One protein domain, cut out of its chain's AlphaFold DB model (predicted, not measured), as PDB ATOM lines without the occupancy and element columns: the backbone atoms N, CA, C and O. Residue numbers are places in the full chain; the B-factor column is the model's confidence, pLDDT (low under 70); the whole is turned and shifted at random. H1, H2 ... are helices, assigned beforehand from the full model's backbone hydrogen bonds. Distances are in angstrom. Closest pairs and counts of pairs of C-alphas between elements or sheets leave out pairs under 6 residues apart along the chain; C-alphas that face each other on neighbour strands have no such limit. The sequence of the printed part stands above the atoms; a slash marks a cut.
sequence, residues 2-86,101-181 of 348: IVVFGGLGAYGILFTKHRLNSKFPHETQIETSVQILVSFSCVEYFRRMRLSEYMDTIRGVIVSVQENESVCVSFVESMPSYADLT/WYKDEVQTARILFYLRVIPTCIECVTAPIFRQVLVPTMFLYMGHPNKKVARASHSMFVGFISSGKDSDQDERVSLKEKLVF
ATOM      1  N   ILE A   2       7.102  54.663-115.345       25.42
ATOM      2  CA  ILE A   2       7.724  53.590-114.523       25.42
ATOM      3  C   ILE A   2       6.835  53.110-113.348       25.42
ATOM      4  O   ILE A   2       6.825  51.928-113.019       25.42
ATOM      5  N   VAL A   3       6.007  53.990-112.775       24.78
ATOM      6  CA  VAL A   3       5.091  53.648-111.664       24.78
ATOM      7  C   VAL A   3       3.887  52.796-112.115       24.78
ATOM      8  O   VAL A   3       3.358  52.017-111.332       24.78
ATOM      9  N   VAL A   4       3.501  52.859-113.396       31.45
ATOM     10  CA  VAL A   4       2.396  52.047-113.952       31.45
ATOM     11  C   VAL A   4       2.873  50.624-114.292       31.45
ATOM     12  O   VAL A   4       2.153  49.656-114.061       31.45
ATOM     13  N   PHE A   5       4.128  50.473-114.733       35.31
ATOM     14  CA  PHE A   5       4.744  49.165-115.010       35.31
ATOM     15  C   PHE A   5       5.126  48.386-113.743       35.31
ATOM     16  O   PHE A   5       4.995  47.163-113.718       35.31
ATOM     17  N   GLY A   6       5.526  49.082-112.670       31.30
ATOM     18  CA  GLY A   6       5.679  48.472-111.345       31.30
ATOM     19  C   GLY A   6       4.356  47.917-110.807       31.30
ATOM     20  O   GLY A   6       4.353  46.869-110.172       31.30
ATOM     21  N   GLY A   7       3.236  48.566-111.145       35.06
ATOM     22  CA  GLY A   7       1.884  48.100-110.845       35.06
ATOM     23  C   GLY A   7       1.563  46.764-111.512       35.06
ATOM     24  O   GLY A   7       1.273  45.815-110.810       35.06
ATOM     25  N   LEU A   8       1.676  46.626-112.835       44.62
ATOM     26  CA  LEU A   8       1.284  45.386-113.536       44.62
ATOM     27  C   LEU A   8       2.126  44.153-113.152       44.62
ATOM     28  O   LEU A   8       1.578  43.066-112.967       44.62
ATOM     29  N   GLY A   9       3.442  44.317-112.972       42.38
ATOM     30  CA  GLY A   9       4.325  43.233-112.522       42.38
ATOM     31  C   GLY A   9       4.122  42.861-111.049       42.38
ATOM     32  O   GLY A   9       4.123  41.679-110.703       42.38
ATOM     33  N   ALA A  10       3.882  43.854-110.184       41.78
ATOM     34  CA  ALA A  10       3.539  43.611-108.785       41.78
ATOM     35  C   ALA A  10       2.120  43.053-108.631       41.78
ATOM     36  O   ALA A  10       1.926  42.185-107.792       41.78
ATOM     37  N   TYR A  11       1.154  43.464-109.457       44.22
ATOM     38  CA  TYR A  11      -0.178  42.866-109.498       44.22
ATOM     39  C   TYR A  11      -0.061  41.401-109.913       44.22
ATOM     40  O   TYR A  11      -0.519  40.566-109.156       44.22
ATOM     41  N   GLY A  12       0.651  41.038-110.986       45.62
ATOM     42  CA  GLY A  12       0.835  39.625-111.359       45.62
ATOM     43  C   GLY A  12       1.416  38.744-110.238       45.62
ATOM     44  O   GLY A  12       0.922  37.647-110.004       45.62
ATOM     45  N   ILE A  13       2.414  39.235-109.491       47.22
ATOM     46  CA  ILE A  13       3.089  38.483-108.411       47.22
ATOM     47  C   ILE A  13       2.299  38.503-107.083       47.22
ATOM     48  O   ILE A  13       2.290  37.521-106.339       47.22
ATOM     49  N   LEU A  14       1.623  39.607-106.757       39.59
ATOM     50  CA  LEU A  14       0.774  39.708-105.564       39.59
ATOM     51  C   LEU A  14      -0.539  38.928-105.763       39.59
ATOM     52  O   LEU A  14      -1.057  38.333-104.820       39.59
ATOM     53  N   PHE A  15      -1.050  38.870-106.996       45.75
ATOM     54  CA  PHE A  15      -2.267  38.143-107.364       45.75
ATOM     55  C   PHE A  15      -2.040  36.629-107.380       45.75
ATOM     56  O   PHE A  15      -2.893  35.894-106.888       45.75
ATOM     57  N   THR A  16      -0.877  36.143-107.829       47.97
ATOM     58  CA  THR A  16      -0.540  34.708-107.757       47.97
ATOM     59  C   THR A  16      -0.401  34.215-106.319       47.97
ATOM     60  O   THR A  16      -0.875  33.125-106.009       47.97
ATOM     61  N   LYS A  17       0.147  35.031-105.405       46.22
ATOM     62  CA  LYS A  17       0.245  34.687-103.973       46.22
ATOM     63  C   LYS A  17      -1.090  34.712-103.217       46.22
ATOM     64  O   LYS A  17      -1.219  33.987-102.235       46.22
ATOM     65  N   HIS A  18      -2.070  35.520-103.638       43.25
ATOM     66  CA  HIS A  18      -3.330  35.694-102.895       43.25
ATOM     67  C   HIS A  18      -4.594  35.107-103.558       43.25
ATOM     68  O   HIS A  18      -5.559  34.855-102.836       43.25
ATOM     69  N   ARG A  19      -4.623  34.866-104.881       44.75
ATOM     70  CA  ARG A  19      -5.840  34.450-105.619       44.75
ATOM     71  C   ARG A  19      -5.799  33.085-106.309       44.75
ATOM     72  O   ARG A  19      -6.855  32.609-106.701       44.75
ATOM     73  N   LEU A  20      -4.650  32.413-106.368       47.00
ATOM     74  CA  LEU A  20      -4.586  30.977-106.699       47.00
ATOM     75  C   LEU A  20      -4.830  30.081-105.465       47.00
ATOM     76  O   LEU A  20      -4.588  28.879-105.501       47.00
ATOM     77  N   ASN A  21      -5.313  30.656-104.357       42.91
ATOM     78  CA  ASN A  21      -5.952  29.895-103.289       42.91
ATOM     79  C   ASN A  21      -7.381  29.544-103.723       42.91
ATOM     80  O   ASN A  21      -8.089  30.407-104.238       42.91
ATOM     81  N   SER A  22      -7.790  28.305-103.456       49.34
ATOM     82  CA  SER A  22      -9.024  27.580-103.823       49.34
ATOM     83  C   SER A  22     -10.390  28.221-103.482       49.34
ATOM     84  O   SER A  22     -11.384  27.517-103.321       49.34
ATOM     85  N   LYS A  23     -10.472  29.548-103.335       51.62
ATOM     86  CA  LYS A  23     -11.653  30.299-102.877       51.62
ATOM     87  C   LYS A  23     -12.345  31.136-103.962       51.62
ATOM     88  O   LYS A  23     -13.304  31.829-103.635       51.62
ATOM     89  N   PHE A  24     -11.888  31.104-105.215       56.06
ATOM     90  CA  PHE A  24     -12.522  31.832-106.325       56.06
ATOM     91  C   PHE A  24     -13.337  30.899-107.230       56.06
ATOM     92  O   PHE A  24     -12.972  29.731-107.367       56.06
ATOM     93  N   PRO A  25     -14.419  31.392-107.863       66.88
ATOM     94  CA  PRO A  25     -15.126  30.642-108.895       66.88
ATOM     95  C   PRO A  25     -14.166  30.256-110.027       66.88
ATOM     96  O   PRO A  25     -13.370  31.083-110.478       66.88
ATOM     97  N   HIS A  26     -14.269  29.014-110.497       66.00
ATOM     98  CA  HIS A  26     -13.415  28.434-111.542       66.00
ATOM     99  C   HIS A  26     -13.347  29.307-112.812       66.00
ATOM    100  O   HIS A  26     -12.285  29.501-113.397       66.00
ATOM    101  N   GLU A  27     -14.469  29.919-113.188       67.69
ATOM    102  CA  GLU A  27     -14.594  30.813-114.345       67.69
ATOM    103  C   GLU A  27     -13.780  32.115-114.191       67.69
ATOM    104  O   GLU A  27     -13.095  32.545-115.116       67.69
ATOM    105  N   THR A  28     -13.738  32.698-112.988       74.06
ATOM    106  CA  THR A  28     -12.921  33.890-112.697       74.06
ATOM    107  C   THR A  28     -11.423  33.573-112.702       74.06
ATOM    108  O   THR A  28     -10.606  34.414-113.087       74.06
ATOM    109  N   GLN A  29     -11.040  32.365-112.276       69.31
ATOM    110  CA  GLN A  29      -9.650  31.901-112.316       69.31
ATOM    111  C   GLN A  29      -9.165  31.725-113.763       69.31
ATOM    112  O   GLN A  29      -8.042  32.104-114.090       69.31
ATOM    113  N   ILE A  30     -10.039  31.222-114.630       74.50
ATOM    114  CA  ILE A  30      -9.809  31.062-116.065       74.50
ATOM    115  C   ILE A  30      -9.574  32.409-116.775       74.50
ATOM    116  O   ILE A  30      -8.589  32.559-117.497       74.50
ATOM    117  N   GLU A  31     -10.432  33.407-116.560       80.94
ATOM    118  CA  GLU A  31     -10.278  34.715-117.215       80.94
ATOM    119  C   GLU A  31      -8.992  35.420-116.752       80.94
ATOM    120  O   GLU A  31      -8.222  35.971-117.544       80.94
ATOM    121  N   THR A  32      -8.710  35.315-115.451       84.00
ATOM    122  CA  THR A  32      -7.474  35.823-114.851       84.00
ATOM    123  C   THR A  32      -6.240  35.212-115.524       84.00
ATOM    124  O   THR A  32      -5.269  35.923-115.782       84.00
ATOM    125  N   SER A  33      -6.259  33.910-115.824       86.56
ATOM    126  CA  SER A  33      -5.147  33.207-116.474       86.56
ATOM    127  C   SER A  33      -4.757  33.846-117.809       86.56
ATOM    128  O   SER A  33      -3.579  34.141-118.033       86.56
ATOM    129  N   VAL A  34      -5.734  34.163-118.663       89.31
ATOM    130  CA  VAL A  34      -5.479  34.854-119.939       89.31
ATOM    131  C   VAL A  34      -4.898  36.246-119.691       89.31
ATOM    132  O   VAL A  34      -3.872  36.596-120.273       89.31
ATOM    133  N   GLN A  35      -5.494  37.022-118.782       90.38
ATOM    134  CA  GLN A  35      -5.030  38.377-118.463       90.38
ATOM    135  C   GLN A  35      -3.586  38.397-117.939       90.38
ATOM    136  O   GLN A  35      -2.817  39.298-118.293       90.38
ATOM    137  N   ILE A  36      -3.186  37.398-117.143       89.69
ATOM    138  CA  ILE A  36      -1.803  37.244-116.673       89.69
ATOM    139  C   ILE A  36      -0.862  37.012-117.857       89.69
ATOM    140  O   ILE A  36       0.138  37.722-117.976       89.69
ATOM    141  N   LEU A  37      -1.173  36.063-118.749       92.44
ATOM    142  CA  LEU A  37      -0.318  35.763-119.903       92.44
ATOM    143  C   LEU A  37      -0.199  36.961-120.852       92.44
ATOM    144  O   LEU A  37       0.904  37.293-121.287       92.44
ATOM    145  N   VAL A  38      -1.305  37.657-121.123       93.19
ATOM    146  CA  VAL A  38      -1.307  38.883-121.934       93.19
ATOM    147  C   VAL A  38      -0.439  39.957-121.283       93.19
ATOM    148  O   VAL A  38       0.428  40.531-121.945       93.19
ATOM    149  N   SER A  39      -0.602  40.187-119.979       90.62
ATOM    150  CA  SER A  39       0.199  41.165-119.234       90.62
ATOM    151  C   SER A  39       1.688  40.825-119.272       90.62
ATOM    152  O   SER A  39       2.518  41.712-119.472       90.62
ATOM    153  N   PHE A  40       2.033  39.543-119.134       91.56
ATOM    154  CA  PHE A  40       3.411  39.064-119.220       91.56
ATOM    155  C   PHE A  40       3.998  39.267-120.618       91.56
ATOM    156  O   PHE A  40       5.136  39.724-120.733       91.56
ATOM    157  N   SER A  41       3.206  39.052-121.673       92.94
ATOM    158  CA  SER A  41       3.628  39.337-123.049       92.94
ATOM    159  C   SER A  41       4.040  40.806-123.234       92.94
ATOM    160  O   SER A  41       5.058  41.088-123.863       92.94
ATOM    161  N   CYS A  42       3.308  41.744-122.622       90.12
ATOM    162  CA  CYS A  42       3.558  43.183-122.733       90.12
ATOM    163  C   CYS A  42       4.825  43.643-121.999       90.12
ATOM    164  O   CYS A  42       5.377  44.694-122.322       90.12
ATOM    165  N   VAL A  43       5.297  42.876-121.011       88.81
ATOM    166  CA  VAL A  43       6.493  43.216-120.223       88.81
ATOM    167  C   VAL A  43       7.712  42.354-120.562       88.81
ATOM    168  O   VAL A  43       8.783  42.592-120.002       88.81
ATOM    169  N   GLU A  44       7.603  41.406-121.504       89.69
ATOM    170  CA  GLU A  44       8.701  40.495-121.874       89.69
ATOM    171  C   GLU A  44       9.953  41.260-122.343       89.69
ATOM    172  O   GLU A  44      11.070  40.839-122.044       89.69
ATOM    173  N   TYR A  45       9.806  42.425-122.993       87.62
ATOM    174  CA  TYR A  45      10.950  43.264-123.393       87.62
ATOM    175  C   TYR A  45      11.799  43.729-122.201       87.62
ATOM    176  O   TYR A  45      13.030  43.747-122.256       87.62
ATOM    177  N   PHE A  46      11.155  44.068-121.082       83.00
ATOM    178  CA  PHE A  46      11.830  44.566-119.881       83.00
ATOM    179  C   PHE A  46      12.411  43.452-119.012       83.00
ATOM    180  O   PHE A  46      12.985  43.726-117.953       83.00
ATOM    181  N   ARG A  47      12.304  42.195-119.446       74.81
ATOM    182  CA  ARG A  47      12.764  41.032-118.700       74.81
ATOM    183  C   ARG A  47      14.293  40.949-118.679       74.81
ATOM    184  O   ARG A  47      14.919  40.170-119.393       74.81
ATOM    185  N   ARG A  48      14.909  41.751-117.810       62.31
ATOM    186  CA  ARG A  48      16.359  41.757-117.562       62.31
ATOM    187  C   ARG A  48      16.786  40.737-116.503       62.31
ATOM    188  O   ARG A  48      17.945  40.339-116.487       62.31
ATOM    189  N   MET A  49      15.861  40.268-115.660       53.59
ATOM    190  CA  MET A  49      16.129  39.290-114.597       53.59
ATOM    191  C   MET A  49      15.216  38.066-114.735       53.59
ATOM    192  O   MET A  49      13.998  38.180-114.866       53.59
ATOM    193  N   ARG A  50      15.820  36.871-114.735       61.56
ATOM    194  CA  ARG A  50      15.114  35.582-114.747       61.56
ATOM    195  C   ARG A  50      14.643  35.251-113.331       61.56
ATOM    196  O   ARG A  50      15.290  34.475-112.641       61.56
ATOM    197  N   LEU A  51      13.540  35.855-112.907       64.75
ATOM    198  CA  LEU A  51      12.881  35.477-111.657       64.75
ATOM    199  C   LEU A  51      12.238  34.092-111.821       64.75
ATOM    200  O   LEU A  51      11.550  33.848-112.819       64.75
ATOM    201  N   SER A  52      12.493  33.181-110.880       69.56
ATOM    202  CA  SER A  52      11.880  31.843-110.841       69.56
ATOM    203  C   SER A  52      10.357  31.942-110.818       69.56
ATOM    204  O   SER A  52       9.682  31.265-111.590       69.56
ATOM    205  N   GLU A  53       9.845  32.913-110.065       77.00
ATOM    206  CA  GLU A  53       8.431  33.215-109.863       77.00
ATOM    207  C   GLU A  53       7.705  33.507-111.180       77.00
ATOM    208  O   GLU A  53       6.540  33.152-111.344       77.00
ATOM    209  N   TYR A  54       8.393  34.116-112.149       81.06
ATOM    210  CA  TYR A  54       7.837  34.382-113.476       81.06
ATOM    211  C   TYR A  54       7.574  33.082-114.242       81.06
ATOM    212  O   TYR A  54       6.500  32.885-114.804       81.06
ATOM    213  N   MET A  55       8.555  32.174-114.246       80.75
ATOM    214  CA  MET A  55       8.427  30.890-114.938       80.75
ATOM    215  C   MET A  55       7.449  29.960-114.221       80.75
ATOM    216  O   MET A  55       6.704  29.250-114.891       80.75
ATOM    217  N   ASP A  56       7.434  29.977-112.886       82.88
ATOM    218  CA  ASP A  56       6.468  29.234-112.074       82.88
ATOM    219  C   ASP A  56       5.040  29.716-112.327       82.88
ATOM    220  O   ASP A  56       4.149  28.897-112.536       82.88
ATOM    221  N   THR A  57       4.835  31.034-112.408       86.00
ATOM    222  CA  THR A  57       3.525  31.618-112.726       86.00
ATOM    223  C   THR A  57       3.055  31.199-114.113       86.00
ATOM    224  O   THR A  57       1.932  30.729-114.253       86.00
ATOM    225  N   ILE A  58       3.913  31.311-115.135       86.81
ATOM    226  CA  ILE A  58       3.570  30.878-116.497       86.81
ATOM    227  C   ILE A  58       3.189  29.401-116.508       86.81
ATOM    228  O   ILE A  58       2.149  29.052-117.053       86.81
ATOM    229  N   ARG A  59       3.994  28.534-115.878       85.81
ATOM    230  CA  ARG A  59       3.691  27.100-115.802       85.81
ATOM    231  C   ARG A  59       2.363  26.828-115.102       85.81
ATOM    232  O   ARG A  59       1.583  26.043-115.621       85.81
ATOM    233  N   GLY A  60       2.102  27.477-113.967       84.62
ATOM    234  CA  GLY A  60       0.853  27.300-113.224       84.62
ATOM    235  C   GLY A  60      -0.372  27.740-114.024       84.62
ATOM    236  O   GLY A  60      -1.379  27.044-114.039       84.62
ATOM    237  N   VAL A  61      -0.264  28.861-114.739       86.88
ATOM    238  CA  VAL A  61      -1.350  29.406-115.561       86.88
ATOM    239  C   VAL A  61      -1.587  28.575-116.827       86.88
ATOM    240  O   VAL A  61      -2.736  28.368-117.210       86.88
ATOM    241  N   ILE A  62      -0.528  28.058-117.461       86.88
ATOM    242  CA  ILE A  62      -0.638  27.219-118.667       86.88
ATOM    243  C   ILE A  62      -1.474  25.965-118.410       86.88
ATOM    244  O   ILE A  62      -2.227  25.578-119.297       86.88
ATOM    245  N   VAL A  63      -1.381  25.353-117.225       85.00
ATOM    246  CA  VAL A  63      -2.187  24.166-116.887       85.00
ATOM    247  C   VAL A  63      -3.679  24.481-117.021       85.00
ATOM    248  O   VAL A  63      -4.393  23.772-117.722       85.00
ATOM    249  N   SER A  64      -4.131  25.614-116.477       80.69
ATOM    250  CA  SER A  64      -5.527  26.052-116.617       80.69
ATOM    251  C   SER A  64      -5.928  26.365-118.065       80.69
ATOM    252  O   SER A  64      -7.091  26.222-118.423       80.69
ATOM    253  N   VAL A  65      -4.981  26.799-118.905       85.00
ATOM    254  CA  VAL A  65      -5.220  27.049-120.338       85.00
ATOM    255  C   VAL A  65      -5.321  25.739-121.126       85.00
ATOM    256  O   VAL A  65      -6.133  25.638-122.037       85.00
ATOM    257  N   GLN A  66      -4.520  24.729-120.779       85.81
ATOM    258  CA  GLN A  66      -4.557  23.404-121.409       85.81
ATOM    259  C   GLN A  66      -5.847  22.637-121.092       85.81
ATOM    260  O   GLN A  66      -6.306  21.831-121.893       85.81
ATOM    261  N   GLU A  67      -6.440  22.884-119.926       84.00
ATOM    262  CA  GLU A  67      -7.682  22.232-119.503       84.00
ATOM    263  C   GLU A  67      -8.931  22.812-120.187       84.00
ATOM    264  O   GLU A  67     -10.004  22.213-120.104       84.00
ATOM    265  N   ASN A  68      -8.824  23.963-120.866       83.62
ATOM    266  CA  ASN A  68      -9.978  24.642-121.447       83.62
ATOM    267  C   ASN A  68      -9.681  25.286-122.813       83.62
ATOM    268  O   ASN A  68      -9.010  26.315-122.921       83.62
ATOM    269  N   GLU A  69     -10.281  24.715-123.860       85.81
ATOM    270  CA  GLU A  69     -10.148  25.160-125.250       85.81
ATOM    271  C   GLU A  69     -10.499  26.643-125.441       85.81
ATOM    272  O   GLU A  69      -9.715  27.384-126.030       85.81
ATOM    273  N   SER A  70     -11.613  27.120-124.872       86.56
ATOM    274  CA  SER A  70     -12.055  28.520-125.020       86.56
ATOM    275  C   SER A  70     -11.032  29.533-124.488       86.56
ATOM    276  O   SER A  70     -10.876  30.634-125.020       86.56
ATOM    277  N   VAL A  71     -10.279  29.135-123.465       88.62
ATOM    278  CA  VAL A  71      -9.248  29.943-122.802       88.62
ATOM    279  C   VAL A  71      -7.988  29.973-123.643       88.62
ATOM    280  O   VAL A  71      -7.375  31.028-123.804       88.62
ATOM    281  N   CYS A  72      -7.622  28.822-124.211       90.62
ATOM    282  CA  CYS A  72      -6.532  28.731-125.170       90.62
ATOM    283  C   CYS A  72      -6.814  29.604-126.392       90.62
ATOM    284  O   CYS A  72      -5.970  30.422-126.753       90.62
ATOM    285  N   VAL A  73      -8.019  29.509-126.962       90.88
ATOM    286  CA  VAL A  73      -8.454  30.349-128.084       90.88
ATOM    287  C   VAL A  73      -8.383  31.829-127.711       90.88
ATOM    288  O   VAL A  73      -7.700  32.579-128.399       90.88
ATOM    289  N   SER A  74      -8.950  32.232-126.569       92.31
ATOM    290  CA  SER A  74      -8.900  33.627-126.097       92.31
ATOM    291  C   SER A  74      -7.465  34.143-125.923       92.31
ATOM    292  O   SER A  74      -7.151  35.289-126.252       92.31
ATOM    293  N   PHE A  75      -6.554  33.304-125.418       94.81
ATOM    294  CA  PHE A  75      -5.142  33.659-125.309       94.81
ATOM    295  C   PHE A  75      -4.472  33.780-126.683       94.81
ATOM    296  O   PHE A  75      -3.740  34.742-126.911       94.81
ATOM    297  N   VAL A  76      -4.723  32.852-127.606       95.44
ATOM    298  CA  VAL A  76      -4.177  32.902-128.969       95.44
ATOM    299  C   VAL A  76      -4.673  34.146-129.708       95.44
ATOM    300  O   VAL A  76      -3.864  34.868-130.281       95.44
ATOM    301  N   GLU A  77      -5.967  34.448-129.634       95.12
ATOM    302  CA  GLU A  77      -6.589  35.613-130.276       95.12
ATOM    303  C   GLU A  77      -6.119  36.953-129.696       95.12
ATOM    304  O   GLU A  77      -6.182  37.975-130.373       95.12
ATOM    305  N   SER A  78      -5.578  36.965-128.473       95.00
ATOM    306  CA  SER A  78      -4.964  38.167-127.892       95.00
ATOM    307  C   SER A  78      -3.622  38.560-128.533       95.00
ATOM    308  O   SER A  78      -3.074  39.628-128.230       95.00
ATOM    309  N   MET A  79      -3.048  37.683-129.363       95.19
ATOM    310  CA  MET A  79      -1.796  37.932-130.069       95.19
ATOM    311  C   MET A  79      -1.983  39.070-131.088       95.19
ATOM    312  O   MET A  79      -2.968  39.059-131.824       95.19
ATOM    313  N   PRO A  80      -1.047  40.038-131.176       93.50
ATOM    314  CA  PRO A  80      -1.120  41.096-132.181       93.50
ATOM    315  C   PRO A  80      -1.285  40.530-133.595       93.50
ATOM    316  O   PRO A  80      -0.583  39.585-133.975       93.50
ATOM    317  N   SER A  81      -2.197  41.116-134.369       92.25
ATOM    318  CA  SER A  81      -2.456  40.671-135.734       92.25
ATOM    319  C   SER A  81      -1.293  41.032-136.659       92.25
ATOM    320  O   SER A  81      -0.484  41.916-136.373       92.25
ATOM    321  N   TYR A  82      -1.228  40.390-137.826       91.88
ATOM    322  CA  TYR A  82      -0.253  40.755-138.858       91.88
ATOM    323  C   TYR A  82      -0.327  42.248-139.219       91.88
ATOM    324  O   TYR A  82       0.707  42.886-139.425       91.88
ATOM    325  N   ALA A  83      -1.539  42.813-139.277       90.62
ATOM    326  CA  ALA A  83      -1.741  44.222-139.587       90.62
ATOM    327  C   ALA A  83      -1.166  45.125-138.489       90.62
ATOM    328  O   ALA A  83      -0.470  46.076-138.830       90.62
ATOM    329  N   ASP A  84      -1.366  44.786-137.213       89.75
ATOM    330  CA  ASP A  84      -0.815  45.543-136.076       89.75
ATOM    331  C   ASP A  84       0.719  45.500-136.054       89.75
ATOM    332  O   ASP A  84       1.384  46.460-135.675       89.75
ATOM    333  N   LEU A  85       1.291  44.366-136.470       90.81
ATOM    334  CA  LEU A  85       2.734  44.127-136.463       90.81
ATOM    335  C   LEU A  85       3.464  44.776-137.636       90.81
ATOM    336  O   LEU A  85       4.662  45.026-137.542       90.81
ATOM    337  N   THR A  86       2.775  45.012-138.751       89.25
ATOM    338  CA  THR A  86       3.381  45.562-139.973       89.25
ATOM    339  C   THR A  86       2.993  47.012-140.231       89.25
ATOM    340  O   THR A  86       3.769  47.736-140.852       89.25
ATOM    341  N   TRP A 101       9.070  47.119-139.125       91.88
ATOM    342  CA  TRP A 101       8.601  46.123-138.153       91.88
ATOM    343  C   TRP A 101       9.724  45.273-137.536       91.88
ATOM    344  O   TRP A 101       9.746  45.044-136.330       91.88
ATOM    345  N   TYR A 102      10.719  44.856-138.328       91.56
ATOM    346  CA  TYR A 102      11.786  43.970-137.848       91.56
ATOM    347  C   TYR A 102      12.809  44.662-136.925       91.56
ATOM    348  O   TYR A 102      13.705  44.015-136.377       91.56
ATOM    349  N   LYS A 103      12.722  45.990-136.775       92.88
ATOM    350  CA  LYS A 103      13.523  46.772-135.819       92.88
ATOM    351  C   LYS A 103      12.777  47.043-134.513       92.88
ATOM    352  O   LYS A 103      13.389  47.537-133.569       92.88
ATOM    353  N   ASP A 104      11.487  46.722-134.439       92.56
ATOM    354  CA  ASP A 104      10.689  46.889-133.231       92.56
ATOM    355  C   ASP A 104      11.004  45.770-132.230       92.56
ATOM    356  O   ASP A 104      10.444  44.668-132.259       92.56
ATOM    357  N   GLU A 105      11.955  46.037-131.337       92.44
ATOM    358  CA  GLU A 105      12.380  45.056-130.342       92.44
ATOM    359  C   GLU A 105      11.307  44.769-129.283       92.44
ATOM    360  O   GLU A 105      11.287  43.668-128.723       92.44
ATOM    361  N   VAL A 106      10.413  45.729-129.016       92.25
ATOM    362  CA  VAL A 106       9.348  45.588-128.016       92.25
ATOM    363  C   VAL A 106       8.304  44.608-128.528       92.25
ATOM    364  O   VAL A 106       8.014  43.615-127.854       92.25
ATOM    365  N   GLN A 107       7.806  44.820-129.750       93.25
ATOM    366  CA  GLN A 107       6.880  43.882-130.383       93.25
ATOM    367  C   GLN A 107       7.551  42.535-130.643       93.25
ATOM    368  O   GLN A 107       6.965  41.492-130.365       93.25
ATOM    369  N   THR A 108       8.821  42.521-131.055       95.88
ATOM    370  CA  THR A 108       9.576  41.269-131.213       95.88
ATOM    371  C   THR A 108       9.638  40.460-129.913       95.88
ATOM    372  O   THR A 108       9.472  39.239-129.942       95.88
ATOM    373  N   ALA A 109       9.866  41.103-128.764       95.31
ATOM    374  CA  ALA A 109       9.874  40.426-127.468       95.31
ATOM    375  C   ALA A 109       8.481  39.913-127.081       95.31
ATOM    376  O   ALA A 109       8.360  38.779-126.611       95.31
ATOM    377  N   ARG A 110       7.432  40.701-127.341       95.44
ATOM    378  CA  ARG A 110       6.043  40.286-127.128       95.44
ATOM    379  C   ARG A 110       5.687  39.060-127.966       95.44
ATOM    380  O   ARG A 110       5.180  38.079-127.430       95.44
ATOM    381  N   ILE A 111       6.013  39.053-129.257       97.50
ATOM    382  CA  ILE A 111       5.768  37.898-130.131       97.50
ATOM    383  C   ILE A 111       6.604  36.688-129.713       97.50
ATOM    384  O   ILE A 111       6.095  35.569-129.687       97.50
ATOM    385  N   LEU A 112       7.858  36.888-129.298       96.75
ATOM    386  CA  LEU A 112       8.684  35.809-128.756       96.75
ATOM    387  C   LEU A 112       8.039  35.131-127.536       96.75
ATOM    388  O   LEU A 112       8.201  33.920-127.375       96.75
ATOM    389  N   PHE A 113       7.327  35.878-126.688       96.19
ATOM    390  CA  PHE A 113       6.567  35.304-125.576       96.19
ATOM    391  C   PHE A 113       5.475  34.355-126.086       96.19
ATOM    392  O   PHE A 113       5.489  33.174-125.739       96.19
ATOM    393  N   TYR A 114       4.591  34.828-126.970       97.50
ATOM    394  CA  TYR A 114       3.517  34.006-127.543       97.50
ATOM    395  C   TYR A 114       4.056  32.758-128.248       97.50
ATOM    396  O   TYR A 114       3.613  31.648-127.961       97.50
ATOM    397  N   LEU A 115       5.086  32.910-129.088       97.25
ATOM    398  CA  LEU A 115       5.705  31.798-129.818       97.25
ATOM    399  C   LEU A 115       6.374  30.752-128.911       97.25
ATOM    400  O   LEU A 115       6.700  29.664-129.376       97.25
ATOM    401  N   ARG A 116       6.606  31.062-127.630       94.94
ATOM    402  CA  ARG A 116       7.124  30.111-126.635       94.94
ATOM    403  C   ARG A 116       6.041  29.474-125.781       94.94
ATOM    404  O   ARG A 116       6.230  28.341-125.352       94.94
ATOM    405  N   VAL A 117       4.962  30.202-125.506       94.44
ATOM    406  CA  VAL A 117       3.871  29.727-124.647       94.44
ATOM    407  C   VAL A 117       2.898  28.865-125.441       94.44
ATOM    408  O   VAL A 117       2.620  27.746-125.045       94.44
ATOM    409  N   ILE A 118       2.434  29.327-126.599       95.81
ATOM    410  CA  ILE A 118       1.397  28.630-127.375       95.81
ATOM    411  C   ILE A 118       1.769  27.179-127.742       95.81
ATOM    412  O   ILE A 118       0.899  26.317-127.631       95.81
ATOM    413  N   PRO A 119       3.027  26.833-128.102       94.00
ATOM    414  CA  PRO A 119       3.373  25.443-128.392       94.00
ATOM    415  C   PRO A 119       3.117  24.482-127.225       94.00
ATOM    416  O   PRO A 119       2.960  23.288-127.456       94.00
ATOM    417  N   THR A 120       3.066  24.965-125.977       92.00
ATOM    418  CA  THR A 120       2.775  24.105-124.824       92.00
ATOM    419  C   THR A 120       1.293  23.758-124.716       92.00
ATOM    420  O   THR A 120       0.969  22.749-124.111       92.00
ATOM    421  N   CYS A 121       0.389  24.555-125.286       91.19
ATOM    422  CA  CYS A 121      -1.056  24.297-125.321       91.19
ATOM    423  C   CYS A 121      -1.578  24.070-126.751       91.19
ATOM    424  O   CYS A 121      -2.762  24.255-127.017       91.19
ATOM    425  N   ILE A 122      -0.706  23.646-127.675       91.88
ATOM    426  CA  ILE A 122      -1.018  23.519-129.108       91.88
ATOM    427  C   ILE A 122      -2.112  22.488-129.422       91.88
ATOM    428  O   ILE A 122      -2.788  22.607-130.441       91.88
ATOM    429  N   GLU A 123      -2.292  21.497-128.544       89.06
ATOM    430  CA  GLU A 123      -3.371  20.500-128.624       89.06
ATOM    431  C   GLU A 123      -4.758  21.133-128.439       89.06
ATOM    432  O   GLU A 123      -5.742  20.622-128.951       89.06
ATOM    433  N   CYS A 124      -4.841  22.271-127.745       88.88
ATOM    434  CA  CYS A 124      -6.086  23.009-127.530       88.88
ATOM    435  C   CYS A 124      -6.337  24.059-128.623       88.88
ATOM    436  O   CYS A 124      -7.299  24.817-128.537       88.88
ATOM    437  N   VAL A 125      -5.440  24.180-129.608       90.56
ATOM    438  CA  VAL A 125      -5.570  25.139-130.709       90.56
ATOM    439  C   VAL A 125      -6.117  24.411-131.925       90.56
ATOM    440  O   VAL A 125      -5.418  23.593-132.526       90.56
ATOM    441  N   THR A 126      -7.341  24.746-132.319       90.44
ATOM    442  CA  THR A 126      -7.995  24.167-133.497       90.44
ATOM    443  C   THR A 126      -7.318  24.595-134.802       90.44
ATOM    444  O   THR A 126      -6.664  25.642-134.883       90.44
ATOM    445  N   ALA A 127      -7.488  23.793-135.857       92.06
ATOM    446  CA  ALA A 127      -6.935  24.096-137.176       92.06
ATOM    447  C   ALA A 127      -7.370  25.477-137.728       92.06
ATOM    448  O   ALA A 127      -6.491  26.208-138.201       92.06
ATOM    449  N   PRO A 128      -8.646  25.909-137.620       92.44
ATOM    450  CA  PRO A 128      -9.060  27.244-138.056       92.44
ATOM    451  C   PRO A 128      -8.351  28.378-137.306       92.44
ATOM    452  O   PRO A 128      -7.828  29.297-137.940       92.44
ATOM    453  N   ILE A 129      -8.253  28.290-135.974       93.12
ATOM    454  CA  ILE A 129      -7.590  29.312-135.150       93.12
ATOM    455  C   ILE A 129      -6.097  29.375-135.469       93.12
ATOM    456  O   ILE A 129      -5.545  30.461-135.672       93.12
ATOM    457  N   PHE A 130      -5.442  28.218-135.607       94.88
ATOM    458  CA  PHE A 130      -4.041  28.168-136.012       94.88
ATOM    459  C   PHE A 130      -3.834  28.845-137.373       94.88
ATOM    460  O   PHE A 130      -2.940  29.678-137.539       94.88
ATOM    461  N   ARG A 131      -4.693  28.524-138.345       95.38
ATOM    462  CA  ARG A 131      -4.636  29.067-139.704       95.38
ATOM    463  C   ARG A 131      -4.844  30.576-139.754       95.38
ATOM    464  O   ARG A 131      -4.156  31.246-140.519       95.38
ATOM    465  N   GLN A 132      -5.801  31.094-138.996       94.62
ATOM    466  CA  GLN A 132      -6.194  32.498-139.068       94.62
ATOM    467  C   GLN A 132      -5.253  33.402-138.269       94.62
ATOM    468  O   GLN A 132      -4.864  34.461-138.759       94.62
ATOM    469  N   VAL A 133      -4.880  32.988-137.057       95.19
ATOM    470  CA  VAL A 133      -4.161  33.850-136.108       95.19
ATOM    471  C   VAL A 133      -2.656  33.589-136.142       95.19
ATOM    472  O   VAL A 133      -1.857  34.522-136.213       95.19
ATOM    473  N   LEU A 134      -2.245  32.318-136.120       96.19
ATOM    474  CA  LEU A 134      -0.846  31.955-135.880       96.19
ATOM    475  C   LEU A 134      -0.014  31.871-137.149       96.19
ATOM    476  O   LEU A 134       1.127  32.328-137.153       96.19
ATOM    477  N   VAL A 135      -0.566  31.316-138.227       97.06
ATOM    478  CA  VAL A 135       0.153  31.136-139.496       97.06
ATOM    479  C   VAL A 135       0.749  32.447-140.037       97.06
ATOM    480  O   VAL A 135       1.950  32.443-140.328       97.06
ATOM    481  N   PRO A 136       0.006  33.573-140.133       95.88
ATOM    482  CA  PRO A 136       0.560  34.822-140.656       95.88
ATOM    483  C   PRO A 136       1.756  35.322-139.839       95.88
ATOM    484  O   PRO A 136       2.814  35.629-140.392       95.88
ATOM    485  N   THR A 137       1.618  35.350-138.512       95.19
ATOM    486  CA  THR A 137       2.659  35.882-137.626       95.19
ATOM    487  C   THR A 137       3.848  34.930-137.505       95.19
ATOM    488  O   THR A 137       4.997  35.370-137.527       95.19
ATOM    489  N   MET A 138       3.612  33.618-137.456       96.81
ATOM    490  CA  MET A 138       4.674  32.611-137.454       96.81
ATOM    491  C   MET A 138       5.553  32.731-138.705       96.81
ATOM    492  O   MET A 138       6.778  32.753-138.584       96.81
ATOM    493  N   PHE A 139       4.962  32.839-139.900       96.75
ATOM    494  CA  PHE A 139       5.742  32.966-141.138       96.75
ATOM    495  C   PHE A 139       6.404  34.334-141.311       96.75
ATOM    496  O   PHE A 139       7.492  34.400-141.892       96.75
ATOM    497  N   LEU A 140       5.811  35.405-140.774       95.06
ATOM    498  CA  LEU A 140       6.455  36.718-140.712       95.06
ATOM    499  C   LEU A 140       7.765  36.642-139.912       95.06
ATOM    500  O   LEU A 140       8.817  37.063-140.395       95.06
ATOM    501  N   TYR A 141       7.723  36.045-138.716       96.19
ATOM    502  CA  TYR A 141       8.869  36.012-137.804       96.19
ATOM    503  C   TYR A 141       9.872  34.879-138.058       96.19
ATOM    504  O   TYR A 141      10.985  34.932-137.531       96.19
ATOM    505  N   MET A 142       9.540  33.893-138.894       95.12
ATOM    506  CA  MET A 142      10.440  32.793-139.273       95.12
ATOM    507  C   MET A 142      11.744  33.277-139.920       95.12
ATOM    508  O   MET A 142      12.804  32.703-139.683       95.12
ATOM    509  N   GLY A 143      11.657  34.365-140.688       91.19
ATOM    510  CA  GLY A 143      12.780  35.029-141.349       91.19
ATOM    511  C   GLY A 143      13.388  36.201-140.573       91.19
ATOM    512  O   GLY A 143      14.165  36.992-141.102       91.19
ATOM    513  N   HIS A 144      13.004  36.389-139.310       95.88
ATOM    514  CA  HIS A 144      13.376  37.596-138.581       95.88
ATOM    515  C   HIS A 144      14.880  37.634-138.228       95.88
ATOM    516  O   HIS A 144      15.422  36.627-137.758       95.88
ATOM    517  N   PRO A 145      15.562  38.798-138.312       95.06
ATOM    518  CA  PRO A 145      16.983  38.920-137.956       95.06
ATOM    519  C   PRO A 145      17.305  38.510-136.509       95.06
ATOM    520  O   PRO A 145      18.391  38.006-136.205       95.06
ATOM    521  N   ASN A 146      16.352  38.687-135.588       95.62
ATOM    522  CA  ASN A 146      16.481  38.174-134.227       95.62
ATOM    523  C   ASN A 146      16.339  36.642-134.208       95.62
ATOM    524  O   ASN A 146      15.239  36.091-134.160       95.62
ATOM    525  N   LYS A 147      17.475  35.944-134.129       94.69
ATOM    526  CA  LYS A 147      17.536  34.473-134.119       94.69
ATOM    527  C   LYS A 147      16.670  33.809-133.039       94.69
ATOM    528  O   LYS A 147      16.307  32.648-133.202       94.69
ATOM    529  N   LYS A 148      16.347  34.486-131.925       95.44
ATOM    530  CA  LYS A 148      15.500  33.901-130.867       95.44
ATOM    531  C   LYS A 148      14.054  33.743-131.335       95.44
ATOM    532  O   LYS A 148      13.481  32.680-131.112       95.44
ATOM    533  N   VAL A 149      13.491  34.769-131.977       96.69
ATOM    534  CA  VAL A 149      12.099  34.747-132.460       96.69
ATOM    535  C   VAL A 149      11.962  33.908-133.727       96.69
ATOM    536  O   VAL A 149      11.016  33.132-133.831       96.69
ATOM    537  N   ALA A 150      12.968  33.931-134.609       97.56
ATOM    538  CA  ALA A 150      13.019  33.029-135.758       97.56
ATOM    539  C   ALA A 150      13.001  31.559-135.309       97.56
ATOM    540  O   ALA A 150      12.150  30.782-135.735       97.56
ATOM    541  N   ARG A 151      13.860  31.181-134.347       97.62
ATOM    542  CA  ARG A 151      13.853  29.823-133.771       97.62
ATOM    543  C   ARG A 151      12.514  29.468-133.130       97.62
ATOM    544  O   ARG A 151      12.027  28.373-133.374       97.62
ATOM    545  N   ALA A 152      11.925  30.374-132.349       98.06
ATOM    546  CA  ALA A 152      10.622  30.139-131.730       98.06
ATOM    547  C   ALA A 152       9.512  29.942-132.779       98.06
ATOM    548  O   ALA A 152       8.646  29.096-132.591       98.06
ATOM    549  N   SER A 153       9.586  30.635-133.919       98.12
ATOM    550  CA  SER A 153       8.659  30.451-135.043       98.12
ATOM    551  C   SER A 153       8.787  29.055-135.663       98.12
ATOM    552  O   SER A 153       7.781  28.394-135.909       98.12
ATOM    553  N   HIS A 154      10.011  28.545-135.847       98.25
ATOM    554  CA  HIS A 154      10.199  27.149-136.264       98.25
ATOM    555  C   HIS A 154       9.717  26.157-135.195       98.25
ATOM    556  O   HIS A 154       9.135  25.134-135.543       98.25
ATOM    557  N   SER A 155       9.913  26.447-133.903       97.94
ATOM    558  CA  SER A 155       9.388  25.616-132.811       97.94
ATOM    559  C   SER A 155       7.859  25.588-132.771       97.94
ATOM    560  O   SER A 155       7.297  24.532-132.503       97.94
ATOM    561  N   MET A 156       7.188  26.700-133.085       97.88
ATOM    562  CA  MET A 156       5.733  26.744-133.258       97.88
ATOM    563  C   MET A 156       5.285  25.822-134.393       97.88
ATOM    564  O   MET A 156       4.392  25.001-134.195       97.88
ATOM    565  N   PHE A 157       5.940  25.909-135.557       98.19
ATOM    566  CA  PHE A 157       5.649  25.022-136.684       98.19
ATOM    567  C   PHE A 157       5.828  23.547-136.300       98.19
ATOM    568  O   PHE A 157       4.939  22.738-136.547       98.19
ATOM    569  N   VAL A 158       6.942  23.206-135.642       97.88
ATOM    570  CA  VAL A 158       7.199  21.849-135.127       97.88
ATOM    571  C   VAL A 158       6.086  21.409-134.180       97.88
ATOM    572  O   VAL A 158       5.548  20.324-134.360       97.88
ATOM    573  N   GLY A 159       5.712  22.254-133.215       96.19
ATOM    574  CA  GLY A 159       4.644  21.964-132.260       96.19
ATOM    575  C   GLY A 159       3.326  21.641-132.956       96.19
ATOM    576  O   GLY A 159       2.709  20.630-132.643       96.19
ATOM    577  N   PHE A 160       2.933  22.434-133.955       96.06
ATOM    578  CA  PHE A 160       1.705  22.195-134.713       96.06
ATOM    579  C   PHE A 160       1.767  20.927-135.573       96.06
ATOM    580  O   PHE A 160       0.830  20.133-135.573       96.06
ATOM    581  N   ILE A 161       2.871  20.696-136.288       96.25
ATOM    582  CA  ILE A 161       3.046  19.491-137.111       96.25
ATOM    583  C   ILE A 161       3.021  18.226-136.248       96.25
ATOM    584  O   ILE A 161       2.371  17.247-136.617       96.25
ATOM    585  N   SER A 162       3.679  18.258-135.089       94.56
ATOM    586  CA  SER A 162       3.761  17.134-134.155       94.56
ATOM    587  C   SER A 162       2.512  16.928-133.305       94.56
ATOM    588  O   SER A 162       2.384  15.857-132.713       94.56
ATOM    589  N   SER A 163       1.609  17.907-133.228       91.06
ATOM    590  CA  SER A 163       0.463  17.816-132.327       91.06
ATOM    591  C   SER A 163      -0.499  16.690-132.718       91.06
ATOM    592  O   SER A 163      -0.638  16.342-133.899       91.06
ATOM    593  N   GLY A 164      -1.175  16.158-131.709       76.94
ATOM    594  CA  GLY A 164      -2.103  15.046-131.766       76.94
ATOM    595  C   GLY A 164      -3.458  15.372-132.385       76.94
ATOM    596  O   GLY A 164      -3.625  16.295-133.188       76.94
ATOM    597  N   LYS A 165      -4.398  14.469-132.099       55.19
ATOM    598  CA  LYS A 165      -5.586  14.275-132.908       55.19
ATOM    599  C   LYS A 165      -6.776  15.134-132.452       55.19
ATOM    600  O   LYS A 165      -7.488  14.723-131.544       55.19
ATOM    601  N   ASP A 166      -7.029  16.256-133.136       56.47
ATOM    602  CA  ASP A 166      -8.312  16.978-133.086       56.47
ATOM    603  C   ASP A 166      -9.503  16.027-133.326       56.47
ATOM    604  O   ASP A 166      -9.383  15.034-134.053       56.47
ATOM    605  N   SER A 167     -10.672  16.373-132.783       54.69
ATOM    606  CA  SER A 167     -11.964  15.773-133.153       54.69
ATOM    607  C   SER A 167     -12.279  15.928-134.651       54.69
ATOM    608  O   SER A 167     -13.023  15.115-135.195       54.69
ATOM    609  N   ASP A 168     -11.652  16.907-135.314       61.75
ATOM    610  CA  ASP A 168     -11.679  17.161-136.759       61.75
ATOM    611  C   ASP A 168     -10.328  16.815-137.419       61.75
ATOM    612  O   ASP A 168      -9.528  17.665-137.828       61.75
ATOM    613  N   GLN A 169     -10.023  15.515-137.443       71.25
ATOM    614  CA  GLN A 169      -8.754  14.986-137.949       71.25
ATOM    615  C   GLN A 169      -8.414  15.422-139.367       71.25
ATOM    616  O   GLN A 169      -7.251  15.715-139.664       71.25
ATOM    617  N   ASP A 170      -9.417  15.462-140.232       79.50
ATOM    618  CA  ASP A 170      -9.197  15.642-141.656       79.50
ATOM    619  C   ASP A 170      -8.806  17.089-141.968       79.50
ATOM    620  O   ASP A 170      -7.881  17.320-142.758       79.50
ATOM    621  N   GLU A 171      -9.416  18.076-141.297       88.31
ATOM    622  CA  GLU A 171      -9.041  19.477-141.488       88.31
ATOM    623  C   GLU A 171      -7.614  19.746-140.993       88.31
ATOM    624  O   GLU A 171      -6.808  20.347-141.718       88.31
ATOM    625  N   ARG A 172      -7.256  19.260-139.794       90.56
ATOM    626  CA  ARG A 172      -5.916  19.487-139.232       90.56
ATOM    627  C   ARG A 172      -4.833  18.835-140.082       90.56
ATOM    628  O   ARG A 172      -3.828  19.483-140.379       90.56
ATOM    629  N   VAL A 173      -5.019  17.579-140.494       91.12
ATOM    630  CA  VAL A 173      -4.060  16.873-141.359       91.12
ATOM    631  C   VAL A 173      -3.910  17.604-142.693       91.12
ATOM    632  O   VAL A 173      -2.783  17.893-143.101       91.12
ATOM    633  N   SER A 174      -5.023  18.012-143.315       92.75
ATOM    634  CA  SER A 174      -4.994  18.796-144.556       92.75
ATOM    635  C   SER A 174      -4.236  20.116-144.389       92.75
ATOM    636  O   SER A 174      -3.466  20.518-145.268       92.75
ATOM    637  N   LEU A 175      -4.426  20.808-143.262       95.12
ATOM    638  CA  LEU A 175      -3.719  22.049-142.970       95.12
ATOM    639  C   LEU A 175      -2.214  21.809-142.788       95.12
ATOM    640  O   LEU A 175      -1.422  22.547-143.373       95.12
ATOM    641  N   LYS A 176      -1.807  20.771-142.044       95.69
ATOM    642  CA  LYS A 176      -0.389  20.410-141.870       95.69
ATOM    643  C   LYS A 176       0.308  20.208-143.216       95.69
ATOM    644  O   LYS A 176       1.365  20.795-143.440       95.69
ATOM    645  N   GLU A 177      -0.302  19.450-144.127       95.06
ATOM    646  CA  GLU A 177       0.257  19.221-145.466       95.06
ATOM    647  C   GLU A 177       0.373  20.516-146.277       95.06
ATOM    648  O   GLU A 177       1.418  20.786-146.869       95.06
ATOM    649  N   LYS A 178      -0.665  21.364-146.269       96.06
ATOM    650  CA  LYS A 178      -0.661  22.646-146.998       96.06
ATOM    651  C   LYS A 178       0.413  23.606-146.489       96.06
ATOM    652  O   LYS A 178       1.050  24.291-147.289       96.06
ATOM    653  N   LEU A 179       0.627  23.668-145.176       97.62
ATOM    654  CA  LEU A 179       1.598  24.583-144.574       97.62
ATOM    655  C   LEU A 179       3.048  24.212-144.891       97.62
ATOM    656  O   LEU A 179       3.903  25.095-144.889       97.62
ATOM    657  N   VAL A 180       3.335  22.943-145.186       98.12
ATOM    658  CA  VAL A 180       4.697  22.488-145.499       98.12
ATOM    659  C   VAL A 180       5.252  23.182-146.736       98.12
ATOM    660  O   VAL A 180       6.406  23.597-146.714       98.12
ATOM    661  N   PHE A 181       4.445  23.368-147.783       97.88
ATOM    662  CA  PHE A 181       4.898  24.043-149.001       97.88
ATOM    663  C   PHE A 181       5.426  25.449-148.692       97.88
ATOM    664  O   PHE A 181       6.578  25.761-148.994       97.88
TER     665      PHE A 181
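What this domain is: This is residues 2 to 86 and 101 to 181 of the 348 residues of an uncharacterized protein of Citrus clementina (UniProt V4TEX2). Pairs of helices stack one after another like the turns of a solenoid: H2 with H3, H4 with H6, then H7 with H8. H2, H4, H7 and H9 make one row, and H3, H6 and H8 the other, with H6 nearest the middle; H1 and H9 cap the two ends, and short H5 lies near H7. The class is all helix: 166 residues are printed, with nine named helices, H1 to H9 in chain order, and no named strand. The whole is compact, with a radius of gyration of the C-alphas of 16.3 A and spans of 47 by 39 by 26 A.

How they stand to each other: H1, residues 2 to 19, and H2, residues 26 to 46, form a hairpin that only just touches, with 3 pairs of C-alphas within 8 A, through residues 8 to 12 and 36 to 40 alone; the closest C-alphas, of Gly 12 and Ile 36, are 6.4 A apart. Residues 30 to 37 alone of H2 touch H3, residues 52 to 66, also as a hairpin, at a steep tilt of 45 degrees; the closest C-alphas, of Ser 33 and Val 61, are 5.4 A apart. H4, residues 69 to 77, touches H6, residues 105 to 124, opposite ways at a shallow tilt of 20 degrees; the closest C-alphas, of Glu 69 and Cys 124, are 5.1 A apart. H5, residues 82 to 86, is close to but not clearly touching H7, residues 127 to 142; the C-alphas of Tyr 82 and Thr 137, their closest, are 5.8 A apart. H6 touches H8, residues 147 to 162, the same way at 15 degrees, a shallow tilt, closest at the C-alphas of Leu 112 and Val 149, 5.1 A apart. H7, with residues 127 to 131 alone, touches residues 171 to 175 alone of H9, residues 169 to 181; the closest C-alphas, of Ala 127 and Arg 172, are 5.1 A apart. H2, H3, H6, H7, H8 and H9 form a bundle, a group of helices packed together. Every O i to N i+4 pair is within hydrogen-bond range in H1, H4, H5 and H8, against 15 of 17 in H2, 10 of 11 in H3, 11 of 16 in H6, 9 of 12 in H7 and 8 of 9 in H9.

Where its parts are: H1 begins at C-alpha 2 (7.724, 53.590, -114.523) and is 25.1 A long. H2 is 31.1 A long, H6 28.9 A and H8 22.1 A. H9 ends at C-alpha 181 (4.898, 24.043, -149.001).

The domain as a whole: The C-alphas of Val 3 and Asp 170, the two farthest apart, are 50.5 A apart. Residues 87 to 100 are not printed; C-alphas 86 and 101 are 5.6 A apart across this cut. Of the links printed whole, none is long. The model's pLDDT is under 70 at residues 2 to 27, 29, 48 to 52 and 165 to 168.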